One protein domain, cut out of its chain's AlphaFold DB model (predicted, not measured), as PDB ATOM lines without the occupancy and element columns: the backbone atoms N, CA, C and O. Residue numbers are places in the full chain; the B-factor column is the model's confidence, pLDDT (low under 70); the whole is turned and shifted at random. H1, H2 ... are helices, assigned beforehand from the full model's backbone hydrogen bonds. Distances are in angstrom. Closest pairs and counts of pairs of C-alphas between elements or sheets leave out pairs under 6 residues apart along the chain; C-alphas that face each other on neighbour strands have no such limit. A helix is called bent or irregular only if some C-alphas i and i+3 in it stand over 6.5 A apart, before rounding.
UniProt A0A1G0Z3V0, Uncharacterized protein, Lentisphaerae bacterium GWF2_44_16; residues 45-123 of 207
ATOM      1  N   PRO A  45     -39.164 -26.885  35.505       76.50
ATOM      2  CA  PRO A  45     -39.093 -25.497  35.065       76.50
ATOM      3  C   PRO A  45     -38.174 -24.689  35.993       76.50
ATOM      4  O   PRO A  45     -38.079 -24.960  37.190       76.50
ATOM      5  N   VAL A  46     -37.491 -23.684  35.443       76.50
ATOM      6  CA  VAL A  46     -36.492 -22.890  36.184       76.50
ATOM      7  C   VAL A  46     -37.148 -21.861  37.126       76.50
ATOM      8  O   VAL A  46     -36.463 -21.284  37.958       76.50
ATOM      9  N   GLU A  47     -38.476 -21.696  37.081       75.56
ATOM     10  CA  GLU A  47     -39.287 -20.664  37.763       75.56
ATOM     11  C   GLU A  47     -38.885 -20.339  39.212       75.56
ATOM     12  O   GLU A  47     -38.841 -19.166  39.580       75.56
ATOM     13  N   ASN A  48     -38.486 -21.338  40.004       78.50
ATOM     14  CA  ASN A  48     -37.930 -21.135  41.342       78.50
ATOM     15  C   ASN A  48     -36.420 -21.384  41.350       78.50
ATOM     16  O   ASN A  48     -35.959 -22.526  41.311       78.50
ATOM     17  N   SER A  49     -35.628 -20.321  41.476       74.31
ATOM     18  CA  SER A  49     -34.166 -20.412  41.389       74.31
ATOM     19  C   SER A  49     -33.519 -21.259  42.498       74.31
ATOM     20  O   SER A  49     -32.542 -21.961  42.233       74.31
ATOM     21  N   SER A  50     -34.084 -21.265  43.712       80.62
ATOM     22  CA  SER A  50     -33.627 -22.119  44.824       80.62
ATOM     23  C   SER A  50     -33.843 -23.606  44.542       80.62
ATOM     24  O   SER A  50     -32.920 -24.418  44.660       80.62
ATOM     25  N   ASP A  51     -35.044 -23.967  44.085       87.19
ATOM     26  CA  ASP A  51     -35.379 -25.347  43.733       87.19
ATOM     27  C   ASP A  51     -34.587 -25.810  42.511       87.19
ATOM     28  O   ASP A  51     -34.142 -26.956  42.448       87.19
ATOM     29  N   ALA A  52     -34.325 -24.902  41.571       89.62
ATOM     30  CA  ALA A  52     -33.520 -25.198  40.404       89.62
ATOM     31  C   ALA A  52     -32.057 -25.499  40.774       89.62
ATOM     32  O   ALA A  52     -31.476 -26.449  40.245       89.62
ATOM     33  N   VAL A  53     -31.470 -24.763  41.725       90.06
ATOM     34  CA  VAL A  53     -30.117 -25.034  42.248       90.06
ATOM     35  C   VAL A  53     -30.073 -26.342  43.048       90.06
ATOM     36  O   VAL A  53     -29.129 -27.120  42.889       90.06
ATOM     37  N   LYS A  54     -31.111 -26.654  43.834       91.44
ATOM     38  CA  LYS A  54     -31.257 -27.968  44.494       91.44
ATOM     39  C   LYS A  54     -31.368 -29.108  43.486       91.44
ATOM     40  O   LYS A  54     -30.702 -30.131  43.635       91.44
ATOM     41  N   TYR A  55     -32.141 -28.929  42.417       92.25
ATOM     42  CA  TYR A  55     -32.248 -29.919  41.348       92.25
ATOM     43  C   TYR A  55     -30.884 -30.208  40.721       92.25
ATOM     44  O   TYR A  55     -30.546 -31.369  40.501       92.25
ATOM     45  N   MET A  56     -30.047 -29.190  40.520       92.75
ATOM     46  CA  MET A  56     -28.689 -29.375  40.005       92.75
ATOM     47  C   MET A  56     -27.768 -30.182  40.929       92.75
ATOM     48  O   MET A  56     -26.824 -30.821  40.454       92.75
ATOM     49  N   ALA A  57     -28.030 -30.178  42.237       93.38
ATOM     50  CA  ALA A  57     -27.355 -31.052  43.192       93.38
ATOM     51  C   ALA A  57     -27.881 -32.501  43.142       93.38
ATOM     52  O   ALA A  57     -27.178 -33.419  43.550       93.38
ATOM     53  N   SER A  58     -29.077 -32.737  42.598       92.62
ATOM     54  CA  SER A  58     -29.717 -34.054  42.597       92.62
ATOM     55  C   SER A  58     -29.043 -35.086  41.678       92.62
ATOM     56  O   SER A  58     -28.317 -34.769  40.728       92.62
ATOM     57  N   ALA A  59     -29.345 -36.363  41.923       91.38
ATOM     58  CA  ALA A  59     -28.942 -37.461  41.048       91.38
ATOM     59  C   ALA A  59     -29.650 -37.426  39.681       91.38
ATOM     60  O   ALA A  59     -29.068 -37.876  38.694       91.38
ATOM     61  N   GLU A  60     -30.868 -36.882  39.598       89.31
ATOM     62  CA  GLU A  60     -31.626 -36.788  38.343       89.31
ATOM     63  C   GLU A  60     -30.952 -35.839  37.354       89.31
ATOM     64  O   GLU A  60     -30.793 -36.181  36.183       89.31
ATOM     65  N   PHE A  61     -30.432 -34.708  37.836       92.31
ATOM     66  CA  PHE A  61     -29.672 -33.787  36.995       92.31
ATOM     67  C   PHE A  61     -28.438 -34.456  36.383       92.31
ATOM     68  O   PHE A  61     -28.098 -34.203  35.234       92.31
ATOM     69  N   LYS A  62     -27.775 -35.366  37.107       90.50
ATOM     70  CA  LYS A  62     -26.612 -36.103  36.590       90.50
ATOM     71  C   LYS A  62     -26.964 -37.060  35.443       90.50
ATOM     72  O   LYS A  62     -26.078 -37.366  34.645       90.50
ATOM     73  N   LYS A  63     -28.214 -37.532  35.365       90.75
ATOM     74  CA  LYS A  63     -28.695 -38.433  34.302       90.75
ATOM     75  C   LYS A  63     -28.978 -37.704  32.988       90.75
ATOM     76  O   LYS A  63     -29.027 -38.361  31.951       90.75
ATOM     77  N   LEU A  64     -29.156 -36.383  33.028       89.19
ATOM     78  CA  LEU A  64     -29.298 -35.559  31.830       89.19
ATOM     79  C   LEU A  64     -28.030 -35.623  30.970       89.19
ATOM     80  O   LEU A  64     -26.902 -35.763  31.470       89.19
ATOM     81  N   SER A  65     -28.205 -35.459  29.659       90.62
ATOM     82  CA  SER A  65     -27.079 -35.322  28.734       90.62
ATOM     83  C   SER A  65     -26.212 -34.104  29.088       90.62
ATOM     84  O   SER A  65     -26.592 -33.220  29.861       90.62
ATOM     85  N   ALA A  66     -24.985 -34.052  28.565       88.50
ATOM     86  CA  ALA A  66     -24.101 -32.909  28.805       88.50
ATOM     87  C   ALA A  66     -24.720 -31.587  28.312       88.50
ATOM     88  O   ALA A  66     -24.627 -30.577  29.012       88.50
ATOM     89  N   ASP A  67     -25.398 -31.627  27.164       88.81
ATOM     90  CA  ASP A  67     -26.015 -30.455  26.545       88.81
ATOM     91  C   ASP A  67     -27.248 -29.986  27.320       88.81
ATOM     92  O   ASP A  67     -27.362 -28.797  27.611       88.81
ATOM     93  N   GLU A  68     -28.112 -30.908  27.761       90.62
ATOM     94  CA  GLU A  68     -29.267 -30.582  28.613       90.62
ATOM     95  C   GLU A  68     -28.824 -29.976  29.947       90.62
ATOM     96  O   GLU A  68     -29.362 -28.957  30.376       90.62
ATOM     97  N   ARG A  69     -27.786 -30.537  30.583       91.75
ATOM     98  CA  ARG A  69     -27.226 -29.969  31.819       91.75
ATOM     99  C   ARG A  69     -26.672 -28.568  31.610       91.75
ATOM    100  O   ARG A  69     -26.868 -27.703  32.462       91.75
ATOM    101  N   LYS A  70     -25.965 -28.341  30.498       90.81
ATOM    102  CA  LYS A  70     -25.405 -27.029  30.153       90.81
ATOM    103  C   LYS A  70     -26.514 -26.014  29.870       90.81
ATOM    104  O   LYS A  70     -26.438 -24.895  30.370       90.81
ATOM    105  N   ALA A  71     -27.539 -26.403  29.112       90.19
ATOM    106  CA  ALA A  71     -28.694 -25.564  28.810       90.19
ATOM    107  C   ALA A  71     -29.471 -25.203  30.081       90.19
ATOM    108  O   ALA A  71     -29.748 -24.029  30.317       90.19
ATOM    109  N   TYR A  72     -29.724 -26.190  30.942       90.81
ATOM    110  CA  TYR A  72     -30.381 -25.979  32.226       90.81
ATOM    111  C   TYR A  72     -29.579 -25.039  33.128       90.81
ATOM    112  O   TYR A  72     -30.116 -24.058  33.631       90.81
ATOM    113  N   PHE A  73     -28.268 -25.275  33.274       90.25
ATOM    114  CA  PHE A  73     -27.389 -24.380  34.028       90.25
ATOM    115  C   PHE A  73     -27.439 -22.942  33.499       90.25
ATOM    116  O   PHE A  73     -27.494 -22.001  34.287       90.25
ATOM    117  N   LYS A  74     -27.432 -22.768  32.171       87.88
ATOM    118  CA  LYS A  74     -27.530 -21.446  31.547       87.88
ATOM    119  C   LYS A  74     -28.850 -20.765  31.913       87.88
ATOM    120  O   LYS A  74     -28.804 -19.618  32.337       87.88
ATOM    121  N   GLY A  75     -29.974 -21.477  31.819       87.94
ATOM    122  CA  GLY A  75     -31.290 -20.957  32.203       87.94
ATOM    123  C   GLY A  75     -31.356 -20.558  33.678       87.94
ATOM    124  O   GLY A  75     -31.791 -19.457  33.996       87.94
ATOM    125  N   VAL A  76     -30.831 -21.399  34.580       88.19
ATOM    126  CA  VAL A  76     -30.726 -21.085  36.019       88.19
ATOM    127  C   VAL A  76     -29.917 -19.814  36.249       88.19
ATOM    128  O   VAL A  76     -30.329 -18.937  37.004       88.19
ATOM    129  N   ASN A  77     -28.759 -19.705  35.598       84.75
ATOM    130  CA  ASN A  77     -27.884 -18.551  35.747       84.75
ATOM    131  C   ASN A  77     -28.498 -17.270  35.158       84.75
ATOM    132  O   ASN A  77     -28.294 -16.196  35.709       84.75
ATOM    133  N   GLU A  78     -29.237 -17.376  34.055       83.81
ATOM    134  CA  GLU A  78     -29.947 -16.261  33.424       83.81
ATOM    135  C   GLU A  78     -31.094 -15.756  34.303       83.81
ATOM    136  O   GLU A  78     -31.201 -14.556  34.545       83.81
ATOM    137  N   GLN A  79     -31.888 -16.664  34.871       82.75
ATOM    138  CA  GLN A  79     -33.003 -16.301  35.743       82.75
ATOM    139  C   GLN A  79     -32.552 -15.708  37.083       82.75
ATOM    140  O   GLN A  79     -33.189 -14.803  37.616       82.75
ATOM    141  N   LEU A  80     -31.435 -16.192  37.629       78.50
ATOM    142  CA  LEU A  80     -30.796 -15.593  38.804       78.50
ATOM    143  C   LEU A  80     -30.217 -14.192  38.522       78.50
ATOM    144  O   LEU A  80     -29.855 -13.480  39.462       78.50
ATOM    145  N   GLY A  81     -30.151 -13.793  37.247       68.56
ATOM    146  CA  GLY A  81     -29.613 -12.528  36.774       68.56
ATOM    147  C   GLY A  81     -28.084 -12.480  36.762       68.56
ATOM    148  O   GLY A  81     -27.386 -13.318  37.331       68.56
ATOM    149  N   GLU A  82     -27.533 -11.426  36.157       60.56
ATOM    150  CA  GLU A  82     -26.082 -11.162  36.126       60.56
ATOM    151  C   GLU A  82     -25.512 -10.684  37.482       60.56
ATOM    152  O   GLU A  82     -24.347 -10.287  37.586       60.56
ATOM    153  N   GLY A  83     -26.329 -10.731  38.540       53.03
ATOM    154  CA  GLY A  83     -25.964 -10.352  39.897       53.03
ATOM    155  C   GLY A  83     -24.891 -11.274  40.470       53.03
ATOM    156  O   GLY A  83     -24.965 -12.503  40.378       53.03
ATOM    157  N   ARG A  84     -23.865 -10.662  41.070       54.47
ATOM    158  CA  ARG A  84     -22.660 -11.320  41.583       54.47
ATOM    159  C   ARG A  84     -22.972 -12.637  42.286       54.47
ATOM    160  O   ARG A  84     -23.501 -12.654  43.394       54.47
ATOM    161  N   GLY A  85     -22.541 -13.734  41.666       63.91
ATOM    162  CA  GLY A  85     -22.592 -15.050  42.276       63.91
ATOM    163  C   GLY A  85     -23.965 -15.384  42.840       63.91
ATOM    164  O   GLY A  85     -23.997 -16.081  43.837       63.91
ATOM    165  N   ALA A  86     -25.064 -14.904  42.247       77.44
ATOM    166  CA  ALA A  86     -26.415 -15.258  42.674       77.44
ATOM    167  C   ALA A  86     -26.576 -16.785  42.701       77.44
ATOM    168  O   ALA A  86     -27.015 -17.344  43.701       77.44
ATOM    169  N   PHE A  87     -26.030 -17.462  41.686       83.88
ATOM    170  CA  PHE A  87     -25.857 -18.914  41.690       83.88
ATOM    171  C   PHE A  87     -25.042 -19.427  42.883       83.88
ATOM    172  O   PHE A  87     -25.449 -20.377  43.536       83.88
ATOM    173  N   PHE A  88     -23.899 -18.815  43.201       80.62
ATOM    174  CA  PHE A  88     -23.057 -19.240  44.327       80.62
ATOM    175  C   PHE A  88     -23.662 -18.915  45.701       80.62
ATOM    176  O   PHE A  88     -23.432 -19.653  46.654       80.62
ATOM    177  N   LYS A  89     -24.433 -17.832  45.809       81.94
ATOM    178  CA  LYS A  89     -25.186 -17.430  46.992       81.94
ATOM    179  C   LYS A  89     -26.305 -18.430  47.234       81.94
ATOM    180  O   LYS A  89     -26.410 -18.946  48.340       81.94
ATOM    181  N   GLU A  90     -27.054 -18.776  46.197       83.69
ATOM    182  CA  GLU A  90     -28.069 -19.818  46.290       83.69
ATOM    183  C   GLU A  90     -27.431 -21.183  46.581       83.69
ATOM    184  O   GLU A  90     -27.841 -21.882  47.492       83.69
ATOM    185  N   ALA A  91     -26.317 -21.521  45.933       86.00
ATOM    186  CA  ALA A  91     -25.564 -22.733  46.250       86.00
ATOM    187  C   ALA A  91     -25.035 -22.752  47.695       86.00
ATOM    188  O   ALA A  91     -24.823 -23.825  48.254       86.00
ATOM    189  N   SER A  92     -24.808 -21.591  48.318       84.31
ATOM    190  CA  SER A  92     -24.381 -21.518  49.718       84.31
ATOM    191  C   SER A  92     -25.504 -21.846  50.707       84.31
ATOM    192  O   SER A  92     -25.199 -22.249  51.829       84.31
ATOM    193  N   SER A  93     -26.776 -21.750  50.298       86.38
ATOM    194  CA  SER A  93     -27.924 -22.152  51.126       86.38
ATOM    195  C   SER A  93     -28.069 -23.678  51.233       86.38
ATOM    196  O   SER A  93     -28.682 -24.172  52.176       86.38
ATOM    197  N   LEU A  94     -27.452 -24.432  50.314       88.00
ATOM    198  CA  LEU A  94     -27.439 -25.895  50.317       88.00
ATOM    199  C   LEU A  94     -26.643 -26.472  51.496       88.00
ATOM    200  O   LEU A  94     -25.675 -25.863  51.966       88.00
ATOM    201  N   SER A  95     -26.983 -27.695  51.910       90.12
ATOM    202  CA  SER A  95     -26.166 -28.478  52.845       90.12
ATOM    203  C   SER A  95     -24.802 -28.832  52.241       90.12
ATOM    204  O   SER A  95     -24.616 -28.840  51.025       90.12
ATOM    205  N   GLU A  96     -23.819 -29.176  53.075       87.69
ATOM    206  CA  GLU A  96     -22.463 -29.485  52.594       87.69
ATOM    207  C   GLU A  96     -22.435 -30.668  51.606       87.69
ATOM    208  O   GLU A  96     -21.717 -30.639  50.603       87.69
ATOM    209  N   ASN A  97     -23.274 -31.681  51.839       89.56
ATOM    210  CA  ASN A  97     -23.413 -32.822  50.937       89.56
ATOM    211  C   ASN A  97     -24.003 -32.408  49.583       89.56
ATOM    212  O   ASN A  97     -23.481 -32.804  48.540       89.56
ATOM    213  N   GLU A  98     -25.040 -31.571  49.581       89.62
ATOM    214  CA  GLU A  98     -25.643 -31.045  48.353       89.62
ATOM    215  C   GLU A  98     -24.674 -30.130  47.599       89.62
ATOM    216  O   GLU A  98     -24.553 -30.238  46.385       89.62
ATOM    217  N   ARG A  99     -23.898 -29.287  48.293       90.81
ATOM    218  CA  ARG A  99     -22.843 -28.470  47.665       90.81
ATOM    219  C   ARG A  99     -21.782 -29.331  46.995       90.81
ATOM    220  O   ARG A  99     -21.325 -29.012  45.894       90.81
ATOM    221  N   LYS A 100     -21.375 -30.425  47.646       88.62
ATOM    222  CA  LYS A 100     -20.429 -31.383  47.068       88.62
ATOM    223  C   LYS A 100     -21.005 -32.005  45.795       88.62
ATOM    224  O   LYS A 100     -20.328 -31.990  44.768       88.62
ATOM    225  N   GLN A 101     -22.250 -32.478  45.837       91.31
ATOM    226  CA  GLN A 101     -22.927 -33.053  44.670       91.31
ATOM    227  C   GLN A 101     -23.104 -32.027  43.549       91.31
ATOM    228  O   GLN A 101     -22.771 -32.310  42.399       91.31
ATOM    229  N   LEU A 102     -23.518 -30.801  43.879       92.44
ATOM    230  CA  LEU A 102     -23.611 -29.692  42.938       92.44
ATOM    231  C   LEU A 102     -22.271 -29.467  42.237       92.44
ATOM    232  O   LEU A 102     -22.221 -29.373  41.012       92.44
ATOM    233  N   ARG A 103     -21.163 -29.426  42.984       89.00
ATOM    234  CA  ARG A 103     -19.815 -29.243  42.424       89.00
ATOM    235  C   ARG A 103     -19.403 -30.389  41.502       89.00
ATOM    236  O   ARG A 103     -18.764 -30.147  40.479       89.00
ATOM    237  N   GLU A 104     -19.731 -31.624  41.860       90.19
ATOM    238  CA  GLU A 104     -19.460 -32.799  41.029       90.19
ATOM    239  C   GLU A 104     -20.280 -32.768  39.733       90.19
ATOM    240  O   GLU A 104     -19.728 -32.969  38.649       90.19
ATOM    241  N   ASN A 105     -21.565 -32.431  39.833       92.00
ATOM    242  CA  ASN A 105     -22.506 -32.381  38.718       92.00
ATOM    243  C   ASN A 105     -22.220 -31.235  37.739       92.00
ATOM    244  O   ASN A 105     -22.342 -31.407  36.527       92.00
ATOM    245  N   THR A 106     -21.825 -30.070  38.254       89.62
ATOM    246  CA  THR A 106     -21.591 -28.852  37.458       89.62
ATOM    247  C   THR A 106     -20.136 -28.671  37.041       89.62
ATOM    248  O   THR A 106     -19.836 -27.876  36.151       89.62
ATOM    249  N   GLY A 107     -19.203 -29.418  37.636       88.00
ATOM    250  CA  GLY A 107     -17.772 -29.232  37.409       88.00
ATOM    251  C   GLY A 107     -17.348 -29.390  35.945       88.00
ATOM    252  O   GLY A 107     -16.459 -28.673  35.490       88.00
ATOM    253  N   SER A 108     -17.970 -30.301  35.191       87.12
ATOM    254  CA  SER A 108     -17.730 -30.446  33.746       87.12
ATOM    255  C   SER A 108     -18.272 -29.265  32.941       87.12
ATOM    256  O   SER A 108     -17.613 -28.833  31.997       87.12
ATOM    257  N   ILE A 109     -19.415 -28.704  33.342       90.06
ATOM    258  CA  ILE A 109     -20.037 -27.535  32.709       90.06
ATOM    259  C   ILE A 109     -19.112 -26.323  32.856       90.06
ATOM    260  O   ILE A 109     -18.765 -25.685  31.866       90.06
ATOM    261  N   PHE A 110     -18.621 -26.062  34.074       86.31
ATOM    262  CA  PHE A 110     -17.666 -24.979  34.323       86.31
ATOM    263  C   PHE A 110     -16.374 -25.129  33.516       86.31
ATOM    264  O   PHE A 110     -15.882 -24.146  32.964       86.31
ATOM    265  N   ARG A 111     -15.838 -26.352  33.403       86.62
ATOM    266  CA  ARG A 111     -14.659 -26.617  32.562       86.62
ATOM    267  C   ARG A 111     -14.935 -26.347  31.085       86.62
ATOM    268  O   ARG A 111     -14.124 -25.698  30.438       86.62
ATOM    269  N   SER A 112     -16.074 -26.808  30.570       88.12
ATOM    270  CA  SER A 112     -16.483 -26.577  29.180       88.12
ATOM    271  C   SER A 112     -16.589 -25.081  28.867       88.12
ATOM    272  O   SER A 112     -15.961 -24.613  27.922       88.12
ATOM    273  N   MET A 113     -17.275 -24.308  29.716       86.94
ATOM    274  CA  MET A 113     -17.397 -22.855  29.542       86.94
ATOM    275  C   MET A 113     -16.046 -22.131  29.618       86.94
ATOM    276  O   MET A 113     -15.809 -21.180  28.876       86.94
ATOM    277  N   MET A 114     -15.146 -22.569  30.508       88.56
ATOM    278  CA  MET A 114     -13.795 -22.009  30.571       88.56
ATOM    279  C   MET A 114     -13.020 -22.293  29.283       88.56
ATOM    280  O   MET A 114     -12.431 -21.380  28.713       88.56
ATOM    281  N   ASN A 115     -13.060 -23.529  28.786       90.75
ATOM    282  CA  ASN A 115     -12.385 -23.891  27.543       90.75
ATOM    283  C   ASN A 115     -12.924 -23.093  26.348       90.75
ATOM    284  O   ASN A 115     -12.139 -22.645  25.520       90.75
ATOM    285  N   GLU A 116     -14.237 -22.857  26.270       91.38
ATOM    286  CA  GLU A 116     -14.838 -21.992  25.242       91.38
ATOM    287  C   GLU A 116     -14.276 -20.572  25.298       91.38
ATOM    288  O   GLU A 116     -13.909 -20.002  24.270       91.38
ATOM    289  N   ARG A 117     -14.139 -20.016  26.504       91.31
ATOM    290  CA  ARG A 117     -13.545 -18.693  26.716       91.31
ATOM    291  C   ARG A 117     -12.081 -18.641  26.284       91.31
ATOM    292  O   ARG A 117     -11.685 -17.724  25.571       91.31
ATOM    293  N   VAL A 118     -11.290 -19.632  26.685       94.44
ATOM    294  CA  VAL A 118      -9.870 -19.715  26.330       94.44
ATOM    295  C   VAL A 118      -9.689 -19.900  24.827       94.44
ATOM    296  O   VAL A 118      -8.881 -19.207  24.215       94.44
ATOM    297  N   ASN A 119     -10.480 -20.766  24.198       94.25
ATOM    298  CA  ASN A 119     -10.442 -20.939  22.750       94.25
ATOM    299  C   ASN A 119     -10.825 -19.652  22.018       94.25
ATOM    300  O   ASN A 119     -10.158 -19.299  21.048       94.25
ATOM    301  N   LYS A 120     -11.826 -18.910  22.514       95.06
ATOM    302  CA  LYS A 120     -12.177 -17.594  21.974       95.06
ATOM    303  C   LYS A 120     -10.996 -16.625  22.050       95.06
ATOM    304  O   LYS A 120     -10.706 -15.981  21.054       95.06
ATOM    305  N   TYR A 121     -10.289 -16.562  23.177       96.31
ATOM    306  CA  TYR A 121      -9.098 -15.721  23.328       96.31
ATOM    307  C   TYR A 121      -7.989 -16.069  22.321       96.31
ATOM    308  O   TYR A 121      -7.450 -15.185  21.659       96.31
ATOM    309  N   PHE A 122      -7.665 -17.355  22.161       95.50
ATOM    310  CA  PHE A 122      -6.607 -17.778  21.235       95.50
ATOM    311  C   PHE A 122      -6.993 -17.665  19.757       95.50
ATOM    312  O   PHE A 122      -6.096 -17.589  18.918       95.50
ATOM    313  N   ALA A 123      -8.290 -17.638  19.442       96.38
ATOM    314  CA  ALA A 123      -8.787 -17.391  18.093       96.38
ATOM    315  C   ALA A 123      -8.662 -15.916  17.664       96.38
ATOM    316  O   ALA A 123      -8.698 -15.641  16.469       96.38
TER     317      ALA A 123
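What this domain is: This is residues 45 to 123 of the 207 residues of an uncharacterized protein of Lentisphaerae bacterium GWF2_44_16 (UniProt A0A1G0Z3V0). Short, mostly crossed helices, H1 to H4 and the first arm of bent H5, make a small body, from which residues 114 to 123 of H5 stick out as an arm. The printed part has 79 residues with five named helices, H1 to H5 in order: all helix, compact, radius of gyration of the C-alphas 12.7 A, spans 39 by 28 by 24 A.

Where its parts are: H1 is residues 49 to 57, from C-alpha 49 at (-34.166, -20.412, 41.389); H2 59 to 63; H3 66 to 79, 20.1 A long; H4 86 to 93. H5, 96 to 123, assigned as one helix by its hydrogen bonds, is bent: C-alphas 105 and 108 are 7.2 A apart. Its arms are H5a, 96 to 105, and H5b, 108 to 123, 22.3 A long, ending at C-alpha 123 (-8.787, -17.391, 18.093).

How they stand to each other: H1 touches H5a, about perpendicular at 75 degrees; the closest C-alphas, of Ala 57 and Leu 102, are 4.0 A apart. Every O i to N i+4 pair in these helices and arms is within hydrogen-bond range.

The domain as a whole: The farthest C-alphas, of Ser 95 and Ala 123, are 40.4 A apart. The printed part has no cut; residues 81 to 85 have pLDDT under 70.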